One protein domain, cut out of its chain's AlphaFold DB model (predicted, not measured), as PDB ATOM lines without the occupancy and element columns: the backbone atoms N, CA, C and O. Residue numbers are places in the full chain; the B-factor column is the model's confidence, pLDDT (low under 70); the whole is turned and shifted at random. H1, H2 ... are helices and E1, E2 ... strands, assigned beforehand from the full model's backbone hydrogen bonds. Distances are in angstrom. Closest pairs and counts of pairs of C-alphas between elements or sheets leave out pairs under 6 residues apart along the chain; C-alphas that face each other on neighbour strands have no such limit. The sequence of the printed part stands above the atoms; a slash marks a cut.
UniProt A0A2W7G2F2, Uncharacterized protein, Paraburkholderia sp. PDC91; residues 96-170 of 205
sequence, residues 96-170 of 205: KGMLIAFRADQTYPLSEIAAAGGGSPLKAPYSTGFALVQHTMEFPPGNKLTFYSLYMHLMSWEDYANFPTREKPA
ATOM      1  N   LYS A  96     143.066   9.773 136.979       94.31
ATOM      2  CA  LYS A  96     142.659   9.353 135.637       94.31
ATOM      3  C   LYS A  96     143.864   8.799 134.870       94.31
ATOM      4  O   LYS A  96     144.931   9.409 134.839       94.31
ATOM      5  N   GLY A  97     143.675   7.672 134.198       94.56
ATOM      6  CA  GLY A  97     144.705   7.063 133.367       94.56
ATOM      7  C   GLY A  97     144.136   6.018 132.419       94.56
ATOM      8  O   GLY A  97     142.926   5.784 132.382       94.56
ATOM      9  N   MET A  98     145.023   5.418 131.637       95.06
ATOM     10  CA  MET A  98     144.737   4.316 130.729       95.06
ATOM     11  C   MET A  98     145.328   3.035 131.309       95.06
ATOM     12  O   MET A  98     146.522   2.982 131.588       95.06
ATOM     13  N   LEU A  99     144.507   2.000 131.480       93.62
ATOM     14  CA  LEU A  99     145.010   0.667 131.793       93.62
ATOM     15  C   LEU A  99     145.760   0.134 130.568       93.62
ATOM     16  O   LEU A  99     145.157  -0.036 129.510       93.62
ATOM     17  N   ILE A 100     147.061  -0.102 130.709       94.25
ATOM     18  CA  ILE A 100     147.926  -0.519 129.594       94.25
ATOM     19  C   ILE A 100     148.369  -1.979 129.692       94.25
ATOM     20  O   ILE A 100     148.738  -2.574 128.684       94.25
ATOM     21  N   ALA A 101     148.312  -2.564 130.887       90.19
ATOM     22  CA  ALA A 101     148.527  -3.986 131.108       90.19
ATOM     23  C   ALA A 101     147.800  -4.423 132.380       90.19
ATOM     24  O   ALA A 101     147.709  -3.664 133.346       90.19
ATOM     25  N   PHE A 102     147.302  -5.653 132.392       92.62
ATOM     26  CA  PHE A 102     146.799  -6.287 133.600       92.62
ATOM     27  C   PHE A 102     146.981  -7.799 133.515       92.62
ATOM     28  O   PHE A 102     147.077  -8.365 132.426       92.62
ATOM     29  N   ARG A 103     146.996  -8.443 134.678       90.50
ATOM     30  CA  ARG A 103     146.870  -9.891 134.829       90.50
ATOM     31  C   ARG A 103     145.794 -10.162 135.866       90.50
ATOM     32  O   ARG A 103     145.771  -9.508 136.906       90.50
ATOM     33  N   ALA A 104     144.920 -11.116 135.574       91.00
ATOM     34  CA  ALA A 104     143.947 -11.645 136.514       91.00
ATOM     35  C   ALA A 104     144.235 -13.133 136.694       91.00
ATOM     36  O   ALA A 104     144.278 -13.870 135.709       91.00
ATOM     37  N   ASP A 105     144.454 -13.555 137.934       92.06
ATOM     38  CA  ASP A 105     144.589 -14.970 138.251       92.06
ATOM     39  C   ASP A 105     143.194 -15.601 138.243       92.06
ATOM     40  O   ASP A 105     142.262 -15.025 138.805       92.06
ATOM     41  N   GLN A 106     143.024 -16.775 137.627       91.12
ATOM     42  CA  GLN A 106     141.778 -17.530 137.799       91.12
ATOM     43  C   GLN A 106     141.632 -17.958 139.268       91.12
ATOM     44  O   GLN A 106     140.621 -17.670 139.902       91.12
ATOM     45  N   THR A 107     142.696 -18.562 139.796       94.94
ATOM     46  CA  THR A 107     142.920 -18.916 141.201       94.94
ATOM     47  C   THR A 107     144.372 -18.591 141.552       94.94
ATOM     48  O   THR A 107     145.218 -18.538 140.651       94.94
ATOM     49  N   TYR A 108     144.689 -18.359 142.825       94.88
ATOM     50  CA  TYR A 108     146.063 -18.036 143.212       94.88
ATOM     51  C   TYR A 108     147.015 -19.221 143.011       94.88
ATOM     52  O   TYR A 108     146.726 -20.323 143.487       94.88
ATOM     53  N   PRO A 109     148.180 -19.019 142.368       92.56
ATOM     54  CA  PRO A 109     149.232 -20.022 142.380       92.56
ATOM     55  C   PRO A 109     149.737 -20.290 143.801       92.56
ATOM     56  O   PRO A 109     149.630 -19.460 144.707       92.56
ATOM     57  N   LEU A 110     150.322 -21.474 143.980       93.12
ATOM     58  CA  LEU A 110     150.850 -21.940 145.258       93.12
ATOM     59  C   LEU A 110     152.370 -22.041 145.178       93.12
ATOM     60  O   LEU A 110     152.910 -22.681 144.280       93.12
ATOM     61  N   SER A 111     153.054 -21.422 146.134       90.38
ATOM     62  CA  SER A 111     154.463 -21.693 146.406       90.38
ATOM     63  C   SER A 111     154.566 -22.835 147.407       90.38
ATOM     64  O   SER A 111     153.883 -22.823 148.431       90.38
ATOM     65  N   GLU A 112     155.430 -23.808 147.137       91.88
ATOM     66  CA  GLU A 112     155.743 -24.875 148.086       91.88
ATOM     67  C   GLU A 112     156.990 -24.491 148.878       91.88
ATOM     68  O   GLU A 112     158.088 -24.363 148.339       91.88
ATOM     69  N   ILE A 113     156.810 -24.274 150.175       86.25
ATOM     70  CA  ILE A 113     157.893 -23.970 151.102       86.25
ATOM     71  C   ILE A 113     158.215 -25.265 151.835       86.25
ATOM     72  O   ILE A 113     157.362 -25.826 152.526       86.25
ATOM     73  N   ALA A 114     159.444 -25.754 151.673       85.81
ATOM     74  CA  ALA A 114     159.897 -26.956 152.356       85.81
ATOM     75  C   ALA A 114     159.685 -26.812 153.872       85.81
ATOM     76  O   ALA A 114     160.103 -25.820 154.477       85.81
ATOM     77  N   ALA A 115     159.027 -27.794 154.487       80.19
ATOM     78  CA  ALA A 115     158.853 -27.799 155.929       80.19
ATOM     79  C   ALA A 115     160.207 -28.024 156.613       80.19
ATOM     80  O   ALA A 115     160.968 -28.924 156.242       80.19
ATOM     81  N   ALA A 116     160.498 -27.237 157.648       73.00
ATOM     82  CA  ALA A 116     161.632 -27.520 158.513       73.00
ATOM     83  C   ALA A 116     161.374 -28.855 159.237       73.00
ATOM     84  O   ALA A 116     160.405 -28.974 159.982       73.00
ATOM     85  N   GLY A 117     162.218 -29.863 158.994       76.56
ATOM     86  CA  GLY A 117     162.140 -31.163 159.677       76.56
ATOM     87  C   GLY A 117     161.452 -32.305 158.916       76.56
ATOM     88  O   GLY A 117     161.097 -33.296 159.542       76.56
ATOM     89  N   GLY A 118     161.277 -32.211 157.591       75.94
ATOM     90  CA  GLY A 118     160.854 -33.355 156.761       75.94
ATOM     91  C   GLY A 118     159.345 -33.630 156.719       75.94
ATOM     92  O   GLY A 118     158.932 -34.692 156.259       75.94
ATOM     93  N   GLY A 119     158.521 -32.688 157.185       81.38
ATOM     94  CA  GLY A 119     157.068 -32.728 157.004       81.38
ATOM     95  C   GLY A 119     156.625 -32.371 155.579       81.38
ATOM     96  O   GLY A 119     157.431 -31.972 154.735       81.38
ATOM     97  N   SER A 120     155.319 -32.477 155.319       84.06
ATOM     98  CA  SER A 120     154.725 -32.042 154.049       84.06
ATOM     99  C   SER A 120     155.023 -30.560 153.776       84.06
ATOM    100  O   SER A 120     154.904 -29.752 154.703       84.06
ATOM    101  N   PRO A 121     155.374 -30.174 152.532       85.31
ATOM    102  CA  PRO A 121     155.626 -28.781 152.181       85.31
ATOM    103  C   PRO A 121     154.439 -27.878 152.527       85.31
ATOM    104  O   PRO A 121     153.281 -28.218 152.267       85.31
ATOM    105  N   LEU A 122     154.729 -26.703 153.086       89.25
ATOM    106  CA  LEU A 122     153.731 -25.665 153.299       89.25
ATOM    107  C   LEU A 122     153.340 -25.084 151.939       89.25
ATOM    108  O   LEU A 122     154.180 -24.531 151.230       89.25
ATOM    109  N   LYS A 123     152.053 -25.168 151.599       91.88
ATOM    110  CA  LYS A 123     151.493 -24.495 150.426       91.88
ATOM    111  C   LYS A 123     151.122 -23.064 150.796       91.88
ATOM    112  O   LYS A 123     150.199 -22.844 151.575       91.88
ATOM    113  N   ALA A 124     151.846 -22.101 150.238       90.88
ATOM    114  CA  ALA A 124     151.629 -20.677 150.439       90.88
ATOM    115  C   ALA A 124     151.028 -20.059 149.162       90.88
ATOM    116  O   ALA A 124     151.748 -19.924 148.167       90.88
ATOM    117  N   PRO A 125     149.728 -19.709 149.145       92.62
ATOM    118  CA  PRO A 125     149.138 -19.016 148.007       92.62
ATOM    119  C   PRO A 125     149.746 -17.625 147.841       92.62
ATOM    120  O   PRO A 125     150.033 -16.934 148.821       92.62
ATOM    121  N   TYR A 126     149.921 -17.202 146.595       93.12
ATOM    122  CA  TYR A 126     150.366 -15.855 146.259       93.12
ATOM    123  C   TYR A 126     149.637 -15.356 145.015       93.12
ATOM    124  O   TYR A 126     149.309 -16.128 144.125       93.12
ATOM    125  N   SER A 127     149.392 -14.051 144.943       95.00
ATOM    126  CA  SER A 127     148.768 -13.434 143.771       95.00
ATOM    127  C   SER A 127     149.832 -12.954 142.787       95.00
ATOM    128  O   SER A 127     150.794 -12.283 143.180       95.00
ATOM    129  N   THR A 128     149.631 -13.260 141.503       94.62
ATOM    130  CA  THR A 128     150.339 -12.630 140.378       94.62
ATOM    131  C   THR A 128     149.486 -11.587 139.664       94.62
ATOM    132  O   THR A 128     149.968 -10.920 138.744       94.62
ATOM    133  N   GLY A 129     148.236 -11.413 140.097       94.38
ATOM    134  CA  GLY A 129     147.318 -10.410 139.590       94.38
ATOM    135  C   GLY A 129     147.840  -8.987 139.784       94.38
ATOM    136  O   GLY A 129     148.274  -8.600 140.875       94.38
ATOM    137  N   PHE A 130     147.770  -8.189 138.719       95.88
ATOM    138  CA  PHE A 130     148.164  -6.784 138.747       95.88
ATOM    139  C   PHE A 130     147.376  -5.935 137.746       95.88
ATOM    140  O   PHE A 130     146.846  -6.443 136.758       95.88
ATOM    141  N   ALA A 131     147.368  -4.622 137.965       95.56
ATOM    142  CA  ALA A 131     146.899  -3.615 137.020       95.56
ATOM    143  C   ALA A 131     147.937  -2.489 136.898       95.56
ATOM    144  O   ALA A 131     148.335  -1.896 137.901       95.56
ATOM    145  N   LEU A 132     148.370  -2.197 135.671       96.75
ATOM    146  CA  LEU A 132     149.308  -1.125 135.342       96.75
ATOM    147  C   LEU A 132     148.576  -0.023 134.579       96.75
ATOM    148  O   LEU A 132     148.071  -0.239 133.472       96.75
ATOM    149  N   VAL A 133     148.546   1.171 135.163       97.19
ATOM    150  CA  VAL A 133     147.865   2.334 134.596       97.19
ATOM    151  C   VAL A 133     148.889   3.389 134.205       97.19
ATOM    152  O   VAL A 133     149.712   3.805 135.015       97.19
ATOM    153  N   GLN A 134     148.823   3.836 132.954       97.75
ATOM    154  CA  GLN A 134     149.575   4.973 132.444       97.75
ATOM    155  C   GLN A 134     148.774   6.260 132.643       97.75
ATOM    156  O   GLN A 134     147.611   6.368 132.246       97.75
ATOM    157  N   HIS A 135     149.423   7.267 133.202       96.69
ATOM    158  CA  HIS A 135     148.887   8.602 133.416       96.69
ATOM    159  C   HIS A 135     149.629   9.607 132.546       96.69
ATOM    160  O   HIS A 135     150.763   9.389 132.120       96.69
ATOM    161  N   THR A 136     148.992  10.733 132.253       95.19
ATOM    162  CA  THR A 136     149.646  11.846 131.565       95.19
ATOM    163  C   THR A 136     149.122  13.145 132.137       95.19
ATOM    164  O   THR A 136     147.913  13.375 132.133       95.19
ATOM    165  N   MET A 137     150.034  13.978 132.627       93.25
ATOM    166  CA  MET A 137     149.743  15.335 133.077       93.25
ATOM    167  C   MET A 137     150.534  16.342 132.255       93.25
ATOM    168  O   MET A 137     151.596  16.018 131.730       93.25
ATOM    169  N   GLU A 138     150.015  17.559 132.155       91.19
ATOM    170  CA  GLU A 138     150.685  18.668 131.486       91.19
ATOM    171  C   GLU A 138     150.930  19.786 132.495       91.19
ATOM    172  O   GLU A 138     149.979  20.288 133.094       91.19
ATOM    173  N   PHE A 139     152.200  20.124 132.715       83.81
ATOM    174  CA  PHE A 139     152.616  21.237 133.561       83.81
ATOM    175  C   PHE A 139     154.118  21.534 133.374       83.81
ATOM    176  O   PHE A 139     154.924  20.628 133.600       83.81
ATOM    177  N   PRO A 140     154.534  22.773 133.027       89.00
ATOM    178  CA  PRO A 140     153.726  23.891 132.506       89.00
ATOM    179  C   PRO A 140     153.194  23.597 131.078       89.00
ATOM    180  O   PRO A 140     153.500  22.531 130.541       89.00
ATOM    181  N   PRO A 141     152.398  24.482 130.432       86.69
ATOM    182  CA  PRO A 141     151.845  24.217 129.098       86.69
ATOM    183  C   PRO A 141     152.922  23.807 128.087       86.69
ATOM    184  O   PRO A 141     154.016  24.370 128.070       86.69
ATOM    185  N   GLY A 142     152.622  22.803 127.266       86.69
ATOM    186  CA  GLY A 142     153.563  22.190 126.330       86.69
ATOM    187  C   GLY A 142     154.480  21.121 126.934       86.69
ATOM    188  O   GLY A 142     155.107  20.387 126.174       86.69
ATOM    189  N   ASN A 143     154.527  20.962 128.262       90.62
ATOM    190  CA  ASN A 143     155.359  19.958 128.931       90.62
ATOM    191  C   ASN A 143     154.500  18.834 129.502       90.62
ATOM    192  O   ASN A 143     153.757  19.030 130.464       90.62
ATOM    193  N   LYS A 144     154.615  17.641 128.913       92.81
ATOM    194  CA  LYS A 144     153.860  16.459 129.336       92.81
ATOM    195  C   LYS A 144     154.734  15.520 130.155       92.81
ATOM    196  O   LYS A 144     155.789  15.097 129.696       92.81
ATOM    197  N   LEU A 145     154.246  15.144 131.331       94.06
ATOM    198  CA  LEU A 145     154.805  14.084 132.157       94.06
ATOM    199  C   LEU A 145     153.930  12.837 132.032       94.06
ATOM    200  O   LEU A 145     152.745  12.856 132.377       94.06
ATOM    201  N   THR A 146     154.530  11.744 131.572       95.88
ATOM    202  CA  THR A 146     153.939  10.407 131.635       95.88
ATOM    203  C   THR A 146     154.500   9.675 132.844       95.88
ATOM    204  O   THR A 146     155.713   9.567 133.002       95.88
ATOM    205  N   PHE A 147     153.611   9.157 133.686       96.12
ATOM    206  CA  PHE A 147     153.964   8.354 134.854       96.12
ATOM    207  C   PHE A 147     153.007   7.168 134.974       96.12
ATOM    208  O   PHE A 147     151.978   7.126 134.299       96.12
ATOM    209  N   TYR A 148     153.347   6.198 135.816       97.00
ATOM    210  CA  TYR A 148     152.617   4.939 135.923       97.00
ATOM    211  C   TYR A 148     152.251   4.646 137.374       97.00
ATOM    212  O   TYR A 148     153.025   4.951 138.279       97.00
ATOM    213  N   SER A 149     151.091   4.029 137.589       97.06
ATOM    214  CA  SER A 149     150.737   3.386 138.855       97.06
ATOM    215  C   SER A 149     150.582   1.884 138.641       97.06
ATOM    216  O   SER A 149     149.989   1.441 137.655       97.06
ATOM    217  N   LEU A 150     151.160   1.103 139.551       97.12
ATOM    218  CA  LEU A 150     151.116  -0.352 139.533       97.12
ATOM    219  C   LEU A 150     150.404  -0.836 140.794       97.12
ATOM    220  O   LEU A 150     150.815  -0.518 141.908       97.12
ATOM    221  N   TYR A 151     149.353  -1.623 140.603       96.75
ATOM    222  CA  TYR A 151     148.579  -2.243 141.670       96.75
ATOM    223  C   TYR A 151     148.793  -3.747 141.608       96.75
ATOM    224  O   TYR A 151     148.506  -4.345 140.574       96.75
ATOM    225  N   MET A 152     149.324  -4.342 142.672       96.06
ATOM    226  CA  MET A 152     149.716  -5.755 142.720       96.06
ATOM    227  C   MET A 152     148.937  -6.509 143.792       96.06
ATOM    228  O   MET A 152     148.290  -5.898 144.641       96.06
ATOM    229  N   HIS A 153     149.052  -7.835 143.755       94.94
ATOM    230  CA  HIS A 153     148.407  -8.753 144.689       94.94
ATOM    231  C   HIS A 153     146.878  -8.652 144.665       94.94
ATOM    232  O   HIS A 153     146.215  -8.678 145.699       94.94
ATOM    233  N   LEU A 154     146.323  -8.488 143.460       95.19
ATOM    234  CA  LEU A 154     144.884  -8.346 143.260       95.19
ATOM    235  C   LEU A 154     144.157  -9.686 143.436       95.19
ATOM    236  O   LEU A 154     144.740 -10.747 143.210       95.19
ATOM    237  N   MET A 155     142.875  -9.599 143.802       94.88
ATOM    238  CA  MET A 155     141.977 -10.735 144.021       94.88
ATOM    239  C   MET A 155     141.853 -11.640 142.787       94.88
ATOM    240  O   MET A 155     141.724 -11.136 141.666       94.88
ATOM    241  N   SER A 156     141.876 -12.962 142.993       94.88
ATOM    242  CA  SER A 156     141.651 -13.936 141.920       94.88
ATOM    243  C   SER A 156     140.194 -13.933 141.452       94.88
ATOM    244  O   SER A 156     139.294 -13.489 142.166       94.88
ATOM    245  N   TRP A 157     139.941 -14.416 140.238       92.56
ATOM    246  CA  TRP A 157     138.603 -14.464 139.656       92.56
ATOM    247  C   TRP A 157     137.627 -15.286 140.497       92.56
ATOM    248  O   TRP A 157     136.496 -14.846 140.726       92.56
ATOM    249  N   GLU A 158     138.051 -16.472 140.928       93.75
ATOM    250  CA  GLU A 158     137.218 -17.398 141.692       93.75
ATOM    251  C   GLU A 158     136.926 -16.868 143.099       93.75
ATOM    252  O   GLU A 158     135.801 -17.021 143.575       93.75
ATOM    253  N   ASP A 159     137.861 -16.136 143.715       93.50
ATOM    254  CA  ASP A 159     137.655 -15.555 145.047       93.50
ATOM    255  C   ASP A 159     136.495 -14.556 145.093       93.50
ATOM    256  O   ASP A 159     135.842 -14.439 146.127       93.50
ATOM    257  N   TYR A 160     136.157 -13.888 143.984       92.88
ATOM    258  CA  TYR A 160     134.977 -13.014 143.936       92.88
ATOM    259  C   TYR A 160     133.665 -13.752 144.246       92.88
ATOM    260  O   TYR A 160     132.705 -13.112 144.665       92.88
ATOM    261  N   ALA A 161     133.593 -15.077 144.066       92.12
ATOM    262  CA  ALA A 161     132.419 -15.854 144.473       92.12
ATOM    263  C   ALA A 161     132.228 -15.872 146.001       92.12
ATOM    264  O   ALA A 161     131.098 -15.970 146.473       92.12
ATOM    265  N   ASN A 162     133.315 -15.719 146.765       92.94
ATOM    266  CA  ASN A 162     133.296 -15.666 148.229       92.94
ATOM    267  C   ASN A 162     132.934 -14.268 148.769       92.94
ATOM    268  O   ASN A 162     132.635 -14.130 149.953       92.94
ATOM    269  N   PHE A 163     132.933 -13.237 147.913       90.19
ATOM    270  CA  PHE A 163     132.658 -11.843 148.278       90.19
ATOM    271  C   PHE A 163     131.621 -11.224 147.324       90.19
ATOM    272  O   PHE A 163     131.969 -10.392 146.484       90.19
ATOM    273  N   PRO A 164     130.334 -11.606 147.428       84.44
ATOM    274  CA  PRO A 164     129.308 -11.256 146.438       84.44
ATOM    275  C   PRO A 164     129.001  -9.753 146.349       84.44
ATOM    276  O   PRO A 164     128.424  -9.304 145.362       84.44
ATOM    277  N   THR A 165     129.381  -8.970 147.361       87.00
ATOM    278  CA  THR A 165     129.257  -7.505 147.388       87.00
ATOM    279  C   THR A 165     130.373  -6.791 146.629       87.00
ATOM    280  O   THR A 165     130.246  -5.599 146.355       87.00
ATOM    281  N   ARG A 166     131.467  -7.486 146.288       89.88
ATOM    282  CA  ARG A 166     132.604  -6.907 145.571       89.88
ATOM    283  C   ARG A 166     132.390  -7.020 144.070       89.88
ATOM    284  O   ARG A 166     132.222  -8.109 143.520       89.88
ATOM    285  N   GLU A 167     132.466  -5.888 143.386       88.62
ATOM    286  CA  GLU A 167     132.384  -5.866 141.931       88.62
ATOM    287  C   GLU A 167     133.707  -6.302 141.296       88.62
ATOM    288  O   GLU A 167     134.796  -5.869 141.690       88.62
ATOM    289  N   LYS A 168     133.615  -7.145 140.260       90.62
ATOM    290  CA  LYS A 168     134.773  -7.458 139.418       90.62
ATOM    291  C   LYS A 168     135.231  -6.187 138.692       90.62
ATOM    292  O   LYS A 168     134.385  -5.395 138.268       90.62
ATOM    293  N   PRO A 169     136.542  -5.988 138.469       90.50
ATOM    294  CA  PRO A 169     137.023  -4.794 137.796       90.50
ATOM    295  C   PRO A 169     136.422  -4.653 136.393       90.50
ATOM    296  O   PRO A 169     136.431  -5.599 135.608       90.50
ATOM    297  N   ALA A 170     135.948  -3.456 136.038       88.12
ATOM    298  CA  ALA A 170     135.240  -3.220 134.774       88.12
ATOM    299  C   ALA A 170     136.038  -3.644 133.522       88.12
ATOM    300  O   ALA A 170     135.457  -4.063 132.519       88.12
TER     301      ALA A 170
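What this domain is: This is residues 96 to 170 of the 205 residues of an uncharacterized protein of Paraburkholderia sp. PDC91 (UniProt A0A2W7G2F2). The model is a long, thin ribbon made of two antiparallel hairpins set roughly end to end, the long hairpin E4 and E5 at one end and the short hairpin E2 and E3 at the other, with their turns at the far ends. E1 runs beside residues 130 to 134 of E4, making the near part of the long hairpin a three-strand sheet, and the short helix H1 is off to one side of the ribbon, with residues 161 to 167 sticking out. The printed part has 75 residues with five named strands and one named helix, in the order E1 E2 E3 E4 E5 H1; the larger sheet has the order E1 - E4 - E5 and the smaller one E2 - E3, both antiparallel. The class is mostly strand, though under half of the residues, 37 of 75, are in named elements. The whole is extended, with a radius of gyration of the C-alphas of 18.7 A and spans of 64 by 32 by 15 A.

Where its parts are: E4 is residues 130 to 138, 26.6 A from first to last C-alpha, and begins with C-alpha 130 at (148.164, -6.784, 138.747). E5, residues 144 to 152, is 26.3 A long; E4 and E5 are the longest strands, with 9 residues each. E1 is residues 98 to 103, 14.9 A long, and begins with C-alpha 98 at (144.737, 4.316, 130.729). E2 is residues 110 to 113 and E3 is residues 122 to 125, four residues each. H1, residues 158 to 162, is 7.8 A long and ends with C-alpha 162 at (133.296, -15.666, 148.229).

How they stand to each other: In the larger sheet E4 is the inner strand, and E1 and E5 are the edge strands. E4 and E5 form a hairpin, antiparallel at 162 degrees between their directions. The facing C-alphas of this pair run from 130 and 152, 4.4 A apart, to 138 and 144, also 4.4 A apart. N 131 and O 151 are within hydrogen-bond range at 2.9 A, and so are N 145 and O 137 at 2.8 A. E1 and E4 are antiparallel at 166 degrees; C-alphas 98 and 134 face each other at 5.2 A, and C-alphas 102 and 131 at 4.3 A. Between them N 98 and O 134 are 2.8 A apart and N 130 and O 103 are 3.0 A apart, both within hydrogen-bond range. E2 and E3 form the second hairpin, antiparallel at 148 degrees, with C-alphas 110 and 125 facing each other at 4.4 A. N 111 and O 124 are within hydrogen-bond range at 2.8 A, as are N 122 and O 113 at 2.8 A. The two hairpins stay apart: among the pairs apart are E2 and E4, E3 and E4, and E3 and E5. H1 is not on the larger sheet, with 0 pairs of C-alphas within 10 A, and it is apart from E2 and from E3. In H1, 0 of 1 O i to N i+4 pairs is within hydrogen-bond range, while 2 of 2 O i to N i+3 pairs are.

The domain as a whole: The outline is only just a rod, 64 by 32 by 15 A. The two C-alphas farthest apart are those of Gly 118, between E2 and E3, and Pro 141, between E4 and E5, at 64.5 A. The C-alphas of Lys 96 and Ala 170, the first and last printed residues, are 14.6 A apart. The links E3 to E4, E4 to E5 and E5 to H1 are tight; E1 to E2 and E2 to E3 are short, and no link is long. Residues 161 to 167, of which 161 and 162 belong to H1, stand free. The printed part has no cut, its mean pLDDT is 91.4, and no printed residue is under 70.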